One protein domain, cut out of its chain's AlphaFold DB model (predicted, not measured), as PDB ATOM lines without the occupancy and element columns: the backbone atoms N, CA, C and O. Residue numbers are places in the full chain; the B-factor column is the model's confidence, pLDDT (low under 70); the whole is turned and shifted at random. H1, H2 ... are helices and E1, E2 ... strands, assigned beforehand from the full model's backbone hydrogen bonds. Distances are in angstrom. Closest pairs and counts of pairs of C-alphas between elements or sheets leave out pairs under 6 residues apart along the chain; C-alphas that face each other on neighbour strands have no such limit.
ATOM      1  N   THR A  40      -3.966  46.672  36.549       95.50
ATOM      2  CA  THR A  40      -5.090  47.568  36.265       95.50
ATOM      3  C   THR A  40      -5.323  47.612  34.767       95.50
ATOM      4  O   THR A  40      -4.391  47.861  34.006       95.50
ATOM      5  N   ILE A  41      -6.567  47.401  34.353       94.75
ATOM      6  CA  ILE A  41      -6.997  47.456  32.959       94.75
ATOM      7  C   ILE A  41      -8.158  48.442  32.868       94.75
ATOM      8  O   ILE A  41      -9.065  48.413  33.699       94.75
ATOM      9  N   THR A  42      -8.142  49.291  31.845       95.12
ATOM     10  CA  THR A  42      -9.268  50.164  31.507       95.12
ATOM     11  C   THR A  42      -9.783  49.785  30.130       95.12
ATOM     12  O   THR A  42      -9.005  49.710  29.180       95.12
ATOM     13  N   MET A  43     -11.083  49.535  30.030       94.62
ATOM     14  CA  MET A  43     -11.758  49.115  28.801       94.62
ATOM     15  C   MET A  43     -12.980  50.003  28.553       94.62
ATOM     16  O   MET A  43     -13.581  50.459  29.522       94.62
ATOM     17  N   PRO A  44     -13.390  50.245  27.299       93.75
ATOM     18  CA  PRO A  44     -14.671  50.890  27.013       93.75
ATOM     19  C   PRO A  44     -15.851  50.096  27.592       93.75
ATOM     20  O   PRO A  44     -15.832  48.865  27.577       93.75
ATOM     21  N   GLU A  45     -16.904  50.782  28.036       92.94
ATOM     22  CA  GLU A  45     -18.134  50.165  28.564       92.94
ATOM     23  C   GLU A  45     -18.798  49.218  27.553       92.94
ATOM     24  O   GLU A  45     -19.323  48.171  27.932       92.94
ATOM     25  N   LEU A  46     -18.660  49.513  26.256       92.38
ATOM     26  CA  LEU A  46     -19.119  48.671  25.146       92.38
ATOM     27  C   LEU A  46     -18.591  47.227  25.203       92.38
ATOM     28  O   LEU A  46     -19.243  46.313  24.707       92.38
ATOM     29  N   VAL A  47     -17.419  46.998  25.808       92.75
ATOM     30  CA  VAL A  47     -16.868  45.643  25.978       92.75
ATOM     31  C   VAL A  47     -17.795  44.774  26.836       92.75
ATOM     32  O   VAL A  47     -17.890  43.570  26.599       92.75
ATOM     33  N   PHE A  48     -18.495  45.387  27.795       92.62
ATOM     34  CA  PHE A  48     -19.370  44.712  28.756       92.62
ATOM     35  C   PHE A  48     -20.852  44.789  28.368       92.62
ATOM     36  O   PHE A  48     -21.607  43.881  28.704       92.62
ATOM     37  N   ASN A  49     -21.251  45.822  27.618       88.81
ATOM     38  CA  ASN A  49     -22.599  45.987  27.074       88.81
ATOM     39  C   ASN A  49     -22.557  46.117  25.542       88.81
ATOM     40  O   ASN A  49     -22.655  47.209  24.985       88.81
ATOM     41  N   GLN A  50     -22.395  44.985  24.854       83.31
ATOM     42  CA  GLN A  50     -22.264  44.952  23.391       83.31
ATOM     43  C   GLN A  50     -23.577  45.231  22.652       83.31
ATOM     44  O   GLN A  50     -23.546  45.648  21.495       83.31
ATOM     45  N   SER A  51     -24.726  44.996  23.293       82.81
ATOM     46  CA  SER A  51     -26.041  45.228  22.690       82.81
ATOM     47  C   SER A  51     -26.430  46.706  22.635       82.81
ATOM     48  O   SER A  51     -27.414  47.031  21.978       82.81
ATOM     49  N   LEU A  52     -25.641  47.602  23.253       74.88
ATOM     50  CA  LEU A  52     -25.937  49.038  23.372       74.88
ATOM     51  C   LEU A  52     -27.292  49.310  24.046       74.88
ATOM     52  O   LEU A  52     -27.893  50.369  23.847       74.88
ATOM     53  N   ASP A  53     -27.777  48.357  24.843       83.69
ATOM     54  CA  ASP A  53     -29.043  48.501  25.546       83.69
ATOM     55  C   ASP A  53     -28.906  49.557  26.644       83.69
ATOM     56  O   ASP A  53     -27.882  49.645  27.328       83.69
ATOM     57  N   VAL A  54     -29.962  50.347  26.838       82.44
ATOM     58  CA  VAL A  54     -30.048  51.251  27.986       82.44
ATOM     59  C   VAL A  54     -30.287  50.400  29.226       82.44
ATOM     60  O   VAL A  54     -31.390  49.897  29.433       82.44
ATOM     61  N   VAL A  55     -29.245  50.242  30.033       88.19
ATOM     62  CA  VAL A  55     -29.258  49.472  31.278       88.19
ATOM     63  C   VAL A  55     -29.058  50.391  32.474       88.19
ATOM     64  O   VAL A  55     -28.437  51.451  32.376       88.19
ATOM     65  N   THR A  56     -29.596  49.991  33.617       92.06
ATOM     66  CA  THR A  56     -29.289  50.628  34.899       92.06
ATOM     67  C   THR A  56     -27.860  50.305  35.339       92.06
ATOM     68  O   THR A  56     -27.280  49.300  34.929       92.06
ATOM     69  N   ASP A  57     -27.300  51.122  36.233       91.56
ATOM     70  CA  ASP A  57     -25.959  50.890  36.785       91.56
ATOM     71  C   ASP A  57     -25.828  49.519  37.477       91.56
ATOM     72  O   ASP A  57     -24.773  48.885  37.426       91.56
ATOM     73  N   ASP A  58     -26.905  49.041  38.107       92.25
ATOM     74  CA  ASP A  58     -26.942  47.733  38.769       92.25
ATOM     75  C   ASP A  58     -26.948  46.584  37.749       92.25
ATOM     76  O   ASP A  58     -26.228  45.595  37.916       92.25
ATOM     77  N   GLU A  59     -27.714  46.713  36.663       93.75
ATOM     78  CA  GLU A  59     -27.710  45.745  35.557       93.75
ATOM     79  C   GLU A  59     -26.348  45.708  34.862       93.75
ATOM     80  O   GLU A  59     -25.822  44.627  34.588       93.75
ATOM     81  N   PHE A  60     -25.730  46.872  34.653       94.88
ATOM     82  CA  PHE A  60     -24.394  46.973  34.075       94.88
ATOM     83  C   PHE A  60     -23.332  46.331  34.982       94.88
ATOM     84  O   PHE A  60     -22.494  45.552  34.519       94.88
ATOM     85  N   ALA A  61     -23.416  46.544  36.300       95.75
ATOM     86  CA  ALA A  61     -22.578  45.837  37.268       95.75
ATOM     87  C   ALA A  61     -22.769  44.312  37.192       95.75
ATOM     88  O   ALA A  61     -21.792  43.562  37.273       95.75
ATOM     89  N   CYS A  62     -24.001  43.829  36.999       95.31
ATOM     90  CA  CYS A  62     -24.276  42.398  36.839       95.31
ATOM     91  C   CYS A  62     -23.639  41.826  35.565       95.31
ATOM     92  O   CYS A  62     -23.043  40.748  35.622       95.31
ATOM     93  N   GLN A  63     -23.701  42.550  34.444       95.69
ATOM     94  CA  GLN A  63     -23.047  42.160  33.187       95.69
ATOM     95  C   GLN A  63     -21.525  42.057  33.354       95.69
ATOM     96  O   GLN A  63     -20.933  41.018  33.048       95.69
ATOM     97  N   ILE A  64     -20.900  43.090  33.929       96.69
ATOM     98  CA  ILE A  64     -19.468  43.090  34.265       96.69
ATOM     99  C   ILE A  64     -19.129  41.893  35.161       96.69
ATOM    100  O   ILE A  64     -18.162  41.175  34.908       96.69
ATOM    101  N   SER A  65     -19.930  41.653  36.203       96.94
ATOM    102  CA  SER A  65     -19.713  40.550  37.139       96.94
ATOM    103  C   SER A  65     -19.758  39.185  36.455       96.94
ATOM    104  O   SER A  65     -18.981  38.308  36.829       96.94
ATOM    105  N   GLY A  66     -20.644  38.989  35.475       96.06
ATOM    106  CA  GLY A  66     -20.727  37.753  34.693       96.06
ATOM    107  C   GLY A  66     -19.456  37.492  33.886       96.06
ATOM    108  O   GLY A  66     -18.904  36.396  33.950       96.06
ATOM    109  N   ILE A  67     -18.938  38.521  33.211       95.44
ATOM    110  CA  ILE A  67     -17.699  38.432  32.421       95.44
ATOM    111  C   ILE A  67     -16.490  38.149  33.320       95.44
ATOM    112  O   ILE A  67     -15.676  37.274  33.025       95.44
ATOM    113  N   ILE A  68     -16.374  38.848  34.453       95.00
ATOM    114  CA  ILE A  68     -15.282  38.597  35.403       95.00
ATOM    115  C   ILE A  68     -15.394  37.185  35.979       95.00
ATOM    116  O   ILE A  68     -14.375  36.509  36.103       95.00
ATOM    117  N   TYR A  69     -16.605  36.696  36.255       95.00
ATOM    118  CA  TYR A  69     -16.808  35.323  36.712       95.00
ATOM    119  C   TYR A  69     -16.345  34.292  35.680       95.00
ATOM    120  O   TYR A  69     -15.682  33.328  36.051       95.00
ATOM    121  N   GLU A  70     -16.618  34.507  34.395       94.62
ATOM    122  CA  GLU A  70     -16.163  33.618  33.321       94.62
ATOM    123  C   GLU A  70     -14.628  33.563  33.213       94.62
ATOM    124  O   GLU A  70     -14.048  32.486  33.080       94.62
ATOM    125  N   ILE A  71     -13.953  34.711  33.329       91.56
ATOM    126  CA  ILE A  71     -12.491  34.810  33.172       91.56
ATOM    127  C   ILE A  71     -11.757  34.379  34.454       91.56
ATOM    128  O   ILE A  71     -10.731  33.684  34.422       91.56
ATOM    129  N   MET A  72     -12.259  34.806  35.611       89.75
ATOM    130  CA  MET A  72     -11.556  34.739  36.895       89.75
ATOM    131  C   MET A  72     -12.131  33.706  37.867       89.75
ATOM    132  O   MET A  72     -11.404  33.264  38.753       89.75
ATOM    133  N   GLY A  73     -13.375  33.258  37.682       90.44
ATOM    134  CA  GLY A  73     -14.062  32.305  38.567       90.44
ATOM    135  C   GLY A  73     -14.762  32.947  39.769       90.44
ATOM    136  O   GLY A  73     -15.252  32.244  40.652       90.44
ATOM    137  N   TYR A  74     -14.812  34.278  39.833       91.62
ATOM    138  CA  TYR A  74     -15.517  35.051  40.856       91.62
ATOM    139  C   TYR A  74     -16.041  36.362  40.257       91.62
ATOM    140  O   TYR A  74     -15.568  36.803  39.217       91.62
ATOM    141  N   GLY A  75     -17.010  36.998  40.914       94.62
ATOM    142  CA  GLY A  75     -17.623  38.239  40.439       94.62
ATOM    143  C   GLY A  75     -17.472  39.417  41.399       94.62
ATOM    144  O   GLY A  75     -16.695  39.393  42.362       94.62
ATOM    145  N   LEU A  76     -18.275  40.445  41.143       97.12
ATOM    146  CA  LEU A  76     -18.449  41.577  42.044       97.12
ATOM    147  C   LEU A  76     -19.171  41.116  43.314       97.12
ATOM    148  O   LEU A  76     -20.080  40.290  43.261       97.12
ATOM    149  N   SER A  77     -18.777  41.646  44.470       95.31
ATOM    150  CA  SER A  77     -19.322  41.209  45.761       95.31
ATOM    151  C   SER A  77     -20.065  42.291  46.528       95.31
ATOM    152  O   SER A  77     -21.074  42.005  47.172       95.31
ATOM    153  N   ARG A  78     -19.578  43.534  46.512       94.06
ATOM    154  CA  ARG A  78     -20.205  44.627  47.266       94.06
ATOM    155  C   ARG A  78     -19.927  45.978  46.630       94.06
ATOM    156  O   ARG A  78     -18.767  46.295  46.376       94.06
ATOM    157  N   ALA A  79     -20.968  46.796  46.499       95.00
ATOM    158  CA  ALA A  79     -20.832  48.203  46.143       95.00
ATOM    159  C   ALA A  79     -19.934  48.958  47.140       95.00
ATOM    160  O   ALA A  79     -19.913  48.691  48.349       95.00
ATOM    161  N   ALA A  80     -19.180  49.915  46.628       93.62
ATOM    162  CA  ALA A  80     -18.280  50.760  47.386       93.62
ATOM    163  C   ALA A  80     -18.334  52.197  46.857       93.62
ATOM    164  O   ALA A  80     -18.967  52.508  45.851       93.62
ATOM    165  N   ARG A  81     -17.676  53.106  47.581       93.50
ATOM    166  CA  ARG A  81     -17.562  54.500  47.155       93.50
ATOM    167  C   ARG A  81     -16.833  54.572  45.811       93.50
ATOM    168  O   ARG A  81     -15.868  53.832  45.612       93.50
ATOM    169  N   GLY A  82     -17.256  55.488  44.939       90.88
ATOM    170  CA  GLY A  82     -16.536  55.828  43.711       90.88
ATOM    171  C   GLY A  82     -15.033  56.022  43.949       90.88
ATOM    172  O   GLY A  82     -14.601  56.466  45.022       90.88
ATOM    173  N   ARG A  83     -14.230  55.618  42.969       91.94
ATOM    174  CA  ARG A  83     -12.767  55.532  43.054       91.94
ATOM    175  C   ARG A  83     -12.177  55.957  41.715       91.94
ATOM    176  O   ARG A  83     -12.804  55.709  40.701       91.94
ATOM    177  N   ASN A  84     -10.984  56.555  41.709       86.81
ATOM    178  CA  ASN A  84     -10.286  56.987  40.487       86.81
ATOM    179  C   ASN A  84     -11.168  57.850  39.568       86.81
ATOM    180  O   ASN A  84     -11.225  57.614  38.369       86.81
ATOM    181  N   ASP A  85     -11.900  58.798  40.163       89.56
ATOM    182  CA  ASP A  85     -12.815  59.715  39.472       89.56
ATOM    183  C   ASP A  85     -14.021  59.056  38.768       89.56
ATOM    184  O   ASP A  85     -14.789  59.740  38.090       89.56
ATOM    185  N   TYR A  86     -14.242  57.758  38.994       93.69
ATOM    186  CA  TYR A  86     -15.497  57.080  38.681       93.69
ATOM    187  C   TYR A  86     -16.534  57.325  39.777       93.69
ATOM    188  O   TYR A  86     -16.207  57.360  40.972       93.69
ATOM    189  N   SER A  87     -17.804  57.453  39.389       93.94
ATOM    190  CA  SER A  87     -18.903  57.675  40.339       93.94
ATOM    191  C   SER A  87     -19.260  56.423  41.137       93.94
ATOM    192  O   SER A  87     -19.677  56.540  42.291       93.94
ATOM    193  N   LEU A  88     -19.064  55.237  40.555       95.00
ATOM    194  CA  LEU A  88     -19.429  53.954  41.147       95.00
ATOM    195  C   LEU A  88     -18.221  53.029  41.252       95.00
ATOM    196  O   LEU A  88     -17.296  53.078  40.440       95.00
ATOM    197  N   SER A  89     -18.229  52.167  42.268       96.88
ATOM    198  CA  SER A  89     -17.306  51.041  42.320       96.88
ATOM    199  C   SER A  89     -17.892  49.836  43.044       96.88
ATOM    200  O   SER A  89     -18.795  49.951  43.873       96.88
ATOM    201  N   TYR A  90     -17.335  48.672  42.742       97.56
ATOM    202  CA  TYR A  90     -17.665  47.388  43.333       97.56
ATOM    203  C   TYR A  90     -16.379  46.665  43.720       97.56
ATOM    204  O   TYR A  90     -15.408  46.651  42.969       97.56
ATOM    205  N   LEU A  91     -16.361  46.058  44.901       96.62
ATOM    206  CA  LEU A  91     -15.252  45.222  45.352       96.62
ATOM    207  C   LEU A  91     -15.388  43.808  44.792       96.62
ATOM    208  O   LEU A  91     -16.500  43.321  44.589       96.62
ATOM    209  N   MET A  92     -14.251  43.141  44.613       95.75
ATOM    210  CA  MET A  92     -14.161  41.720  44.282       95.75
ATOM    211  C   MET A  92     -13.572  40.952  45.467       95.75
ATOM    212  O   MET A  92     -12.613  41.403  46.103       95.75
ATOM    213  N   GLY A  93     -14.142  39.785  45.768       90.44
ATOM    214  CA  GLY A  93     -13.739  38.937  46.893       90.44
ATOM    215  C   GLY A  93     -14.663  39.027  48.106       90.44
ATOM    216  O   GLY A  93     -15.842  39.358  47.995       90.44
ATOM    217  N   SER A  94     -14.145  38.689  49.283       86.69
ATOM    218  CA  SER A  94     -14.912  38.575  50.529       86.69
ATOM    219  C   SER A  94     -14.485  39.616  51.568       86.69
ATOM    220  O   SER A  94     -13.542  40.376  51.378       86.69
ATOM    221  N   LYS A  95     -15.126  39.614  52.745       82.31
ATOM    222  CA  LYS A  95     -14.670  40.433  53.886       82.31
ATOM    223  C   LYS A  95     -13.253  40.081  54.365       82.31
ATOM    224  O   LYS A  95     -12.661  40.871  55.090       82.31
ATOM    225  N   ARG A  96     -12.747  38.887  54.031       83.94
ATOM    226  CA  ARG A  96     -11.438  38.383  54.478       83.94
ATOM    227  C   ARG A  96     -10.353  38.506  53.415       83.94
ATOM    228  O   ARG A  96      -9.182  38.535  53.768       83.94
ATOM    229  N   VAL A  97     -10.738  38.543  52.142       86.12
ATOM    230  CA  VAL A  97      -9.814  38.506  51.004       86.12
ATOM    231  C   VAL A  97     -10.292  39.504  49.961       86.12
ATOM    232  O   VAL A  97     -11.427  39.406  49.502       86.12
ATOM    233  N   SER A  98      -9.428  40.449  49.599       89.94
ATOM    234  CA  SER A  98      -9.681  41.420  48.537       89.94
ATOM    235  C   SER A  98      -9.027  40.920  47.261       89.94
ATOM    236  O   SER A  98      -7.808  40.801  47.228       89.94
ATOM    237  N   TYR A  99      -9.818  40.673  46.221       93.62
ATOM    238  CA  TYR A  99      -9.284  40.380  44.889       93.62
ATOM    239  C   TYR A  99      -9.074  41.656  44.075       93.62
ATOM    240  O   TYR A  99      -8.199  41.711  43.215       93.62
ATOM    241  N   GLY A 100      -9.776  42.731  44.434       95.06
ATOM    242  CA  GLY A 100      -9.609  44.034  43.818       95.06
ATOM    243  C   GLY A 100     -10.919  44.795  43.732       95.06
ATOM    244  O   GLY A 100     -11.775  44.668  44.612       95.06
ATOM    245  N   TYR A 101     -11.068  45.609  42.693       96.94
ATOM    246  CA  TYR A 101     -12.284  46.381  42.463       96.94
ATOM    247  C   TYR A 101     -12.550  46.610  40.978       96.94
ATOM    248  O   TYR A 101     -11.643  46.557  40.148       96.94
ATOM    249  N   VAL A 102     -13.800  46.941  40.680       97.50
ATOM    250  CA  VAL A 102     -14.228  47.509  39.408       97.50
ATOM    251  C   VAL A 102     -14.842  48.874  39.658       97.50
ATOM    252  O   VAL A 102     -15.567  49.047  40.634       97.50
ATOM    253  N   ALA A 103     -14.539  49.850  38.814       97.06
ATOM    254  CA  ALA A 103     -15.076  51.199  38.887       97.06
ATOM    255  C   ALA A 103     -15.540  51.652  37.499       97.06
ATOM    256  O   ALA A 103     -14.858  51.387  36.512       97.06
ATOM    257  N   PHE A 104     -16.707  52.289  37.431       95.50
ATOM    258  CA  PHE A 104     -17.323  52.761  36.187       95.50
ATOM    259  C   PHE A 104     -18.264  53.946  36.461       95.50
ATOM    260  O   PHE A 104     -18.535  54.293  37.620       95.50
ATOM    261  N   GLY A 105     -18.734  54.584  35.389       91.12
ATOM    262  CA  GLY A 105     -19.596  55.759  35.455       91.12
ATOM    263  C   GLY A 105     -18.869  57.052  35.843       91.12
ATOM    264  O   GLY A 105     -17.718  57.066  36.278       91.12
ATOM    265  N   GLY A 106     -19.575  58.172  35.705       85.25
ATOM    266  CA  GLY A 106     -19.056  59.513  35.970       85.25
ATOM    267  C   GLY A 106     -18.720  60.266  34.683       85.25
ATOM    268  O   GLY A 106     -18.103  59.740  33.761       85.25
ATOM    269  N   LEU A 107     -19.104  61.546  34.634       77.56
ATOM    270  CA  LEU A 107     -19.067  62.374  33.417       77.56
ATOM    271  C   LEU A 107     -17.670  62.529  32.793       77.56
ATOM    272  O   LEU A 107     -17.553  62.841  31.612       77.56
ATOM    273  N   GLN A 108     -16.608  62.348  33.579       75.56
ATOM    274  CA  GLN A 108     -15.231  62.576  33.136       75.56
ATOM    275  C   GLN A 108     -14.528  61.305  32.632       75.56
ATOM    276  O   GLN A 108     -13.442  61.408  32.065       75.56
ATOM    277  N   GLN A 109     -15.139  60.123  32.785       75.00
ATOM    278  CA  GLN A 109     -14.474  58.832  32.552       75.00
ATOM    279  C   GLN A 109     -14.695  58.236  31.157       75.00
ATOM    280  O   GLN A 109     -14.283  57.108  30.901       75.00
ATOM    281  N   ARG A 110     -15.282  59.013  30.232       81.25
ATOM    282  CA  ARG A 110     -15.380  58.693  28.793       81.25
ATOM    283  C   ARG A 110     -15.917  57.283  28.500       81.25
ATOM    284  O   ARG A 110     -15.373  56.609  27.632       81.25
ATOM    285  N   GLU A 111     -16.953  56.859  29.226       89.88
ATOM    286  CA  GLU A 111     -17.618  55.561  29.016       89.88
ATOM    287  C   GLU A 111     -16.624  54.393  29.118       89.88
ATOM    288  O   GLU A 111     -16.510  53.550  28.224       89.88
ATOM    289  N   THR A 112     -15.845  54.367  30.202       94.81
ATOM    290  CA  THR A 112     -14.885  53.293  30.474       94.81
ATOM    291  C   THR A 112     -15.168  52.580  31.793       94.81
ATOM    292  O   THR A 112     -15.822  53.094  32.696       94.81
ATOM    293  N   VAL A 113     -14.639  51.366  31.896       96.00
ATOM    294  CA  VAL A 113     -14.623  50.526  33.087       96.00
ATOM    295  C   VAL A 113     -13.169  50.302  33.476       96.00
ATOM    296  O   VAL A 113     -12.369  49.803  32.682       96.00
ATOM    297  N   CYS A 114     -12.830  50.644  34.714       96.69
ATOM    298  CA  CYS A 114     -11.540  50.363  35.324       96.69
ATOM    299  C   CYS A 114     -11.638  49.107  36.188       96.69
ATOM    300  O   CYS A 114     -12.402  49.065  37.151       96.69
ATOM    301  N   ILE A 115     -10.830  48.100  35.874       96.81
ATOM    302  CA  ILE A 115     -10.713  46.853  36.628       96.81
ATOM    303  C   ILE A 115      -9.322  46.805  37.238       96.81
ATOM    304  O   ILE A 115      -8.323  46.938  36.533       96.81
ATOM    305  N   HIS A 116      -9.252  46.605  38.546       96.31
ATOM    306  CA  HIS A 116      -7.999  46.464  39.269       96.31
ATOM    307  C   HIS A 116      -7.966  45.136  40.011       96.31
ATOM    308  O   HIS A 116      -8.843  44.874  40.835       96.31
ATOM    309  N   PHE A 117      -6.922  44.353  39.762       94.81
ATOM    310  CA  PHE A 117      -6.588  43.114  40.447       94.81
ATOM    311  C   PHE A 117      -5.398  43.336  41.381       94.81
ATOM    312  O   PHE A 117      -4.416  43.991  41.022       94.81
ATOM    313  N   THR A 118      -5.486  42.769  42.580       92.00
ATOM    314  CA  THR A 118      -4.412  42.812  43.588       92.00
ATOM    315  C   THR A 118      -3.551  41.553  43.536       92.00
ATOM    316  O   THR A 118      -3.984  40.524  43.029       92.00
ATOM    317  N   GLY A 119      -2.371  41.567  44.150       81.19
ATOM    318  CA  GLY A 119      -1.486  40.397  44.158       81.19
ATOM    319  C   GLY A 119      -2.113  39.180  44.832       81.19
ATOM    320  O   GLY A 119      -1.868  38.052  44.432       81.19
ATOM    321  N   THR A 120      -3.001  39.384  45.810       80.69
ATOM    322  CA  THR A 120      -3.752  38.276  46.418       80.69
ATOM    323  C   THR A 120      -4.640  37.554  45.412       80.69
ATOM    324  O   THR A 120      -4.789  36.341  45.505       80.69
ATOM    325  N   ASP A 121      -5.203  38.279  44.448       74.12
ATOM    326  CA  ASP A 121      -5.928  37.674  43.337       74.12
ATOM    327  C   ASP A 121      -4.987  36.912  42.402       74.12
ATOM    328  O   ASP A 121      -5.171  35.719  42.159       74.12
ATOM    329  N   LEU A 122      -3.932  37.590  41.951       73.88
ATOM    330  CA  LEU A 122      -3.041  37.106  40.900       73.88
ATOM    331  C   LEU A 122      -2.184  35.903  41.335       73.88
ATOM    332  O   LEU A 122      -1.715  35.158  40.479       73.88
ATOM    333  N   ILE A 123      -1.974  35.699  42.643       71.69
ATOM    334  CA  ILE A 123      -1.292  34.517  43.215       71.69
ATOM    335  C   ILE A 123      -2.256  33.335  43.393       71.69
ATOM    336  O   ILE A 123      -1.810  32.197  43.485       71.69
ATOM    337  N   SER A 124      -3.568  33.574  43.499       57.09
ATOM    338  CA  SER A 124      -4.517  32.547  43.958       57.09
ATOM    339  C   SER A 124      -4.941  31.512  42.906       57.09
ATOM    340  O   SER A 124      -5.738  30.632  43.233       57.09
TER     341      SER A 124
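This is residues 40 to 124 of the 125 residues of an uncharacterized protein of Snodgrassella alvi (UniProt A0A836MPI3). Picture a strongly twisted sheet of five antiparallel strands with one long helix, H1, packed slantwise over one face, while no named helix covers the other. A short helix, H2, caps the far end of E5, and the long link of residues 45 to 56 joins edge strand E1 to H1. The printed part has 85 residues, with E1, H1, E2, E3, E4, E5 and H2 along the chain; the sheet's order is E1 - E5 - E4 - E3 - E2, and the class is mixed, helices and strands. It is compact and rounded, with a radius of gyration of the C-alphas of 12.2 A and spans of 34 by 25 by 19 A.

Find C-alpha 40 at (-5.090, 47.568, 36.265); there E1 begins, residues 40 to 44. After the link, find C-alpha 57 at (-25.959, 50.890, 36.785), from which H1, residues 57 to 72, runs 21.6 A. Next come E2, residues 76 to 81, 13.9 A, and E3, residues 88 to 93, 17.1 A. E4, residues 98 to 104, is 18.4 A long, and E5, residues 112 to 118, is 19.8 A. H2, residues 119 to 123, ends with C-alpha 123 at (-1.292, 34.517, 43.215).

Begin with the sheet, where E2, E3, E4 and E5 form a meander, each strand the antiparallel neighbour of the one before. Look for N 41 and O 115, 2.8 A apart, between E1 and E5. E5 and E4, a hairpin, have N 103 and O 114 at 2.8 A. The hairpin of E3 and E4 has N 90 and O 102 at 2.8 A, and the hairpin of E2 and E3 has N 77 and O 91 at 2.8 A. H1 is on the sheet at a height of 8.1 A and lies over E3. It runs only just slantwise to the strands, at 33 degrees to E3 on the local plane. The closest C-alphas of H1 and E2 are those of Ser 65 and Leu 76, 5.2 A apart. H2 only grazes the sheet with residues 119 to 122; its closest C-alphas with E4 are those of Asp 121 and Tyr 99, at 4.6 A. H1 and H2 are apart. In both helices every O i to N i+4 pair is within hydrogen-bond range.

The two C-alphas farthest apart are those of Val 54 and Ile 123, 36.6 A. The printed part has no cut, and the one long link is E1 to H1. The mean pLDDT of the printed part is 90.4; residue 124 alone is under 70.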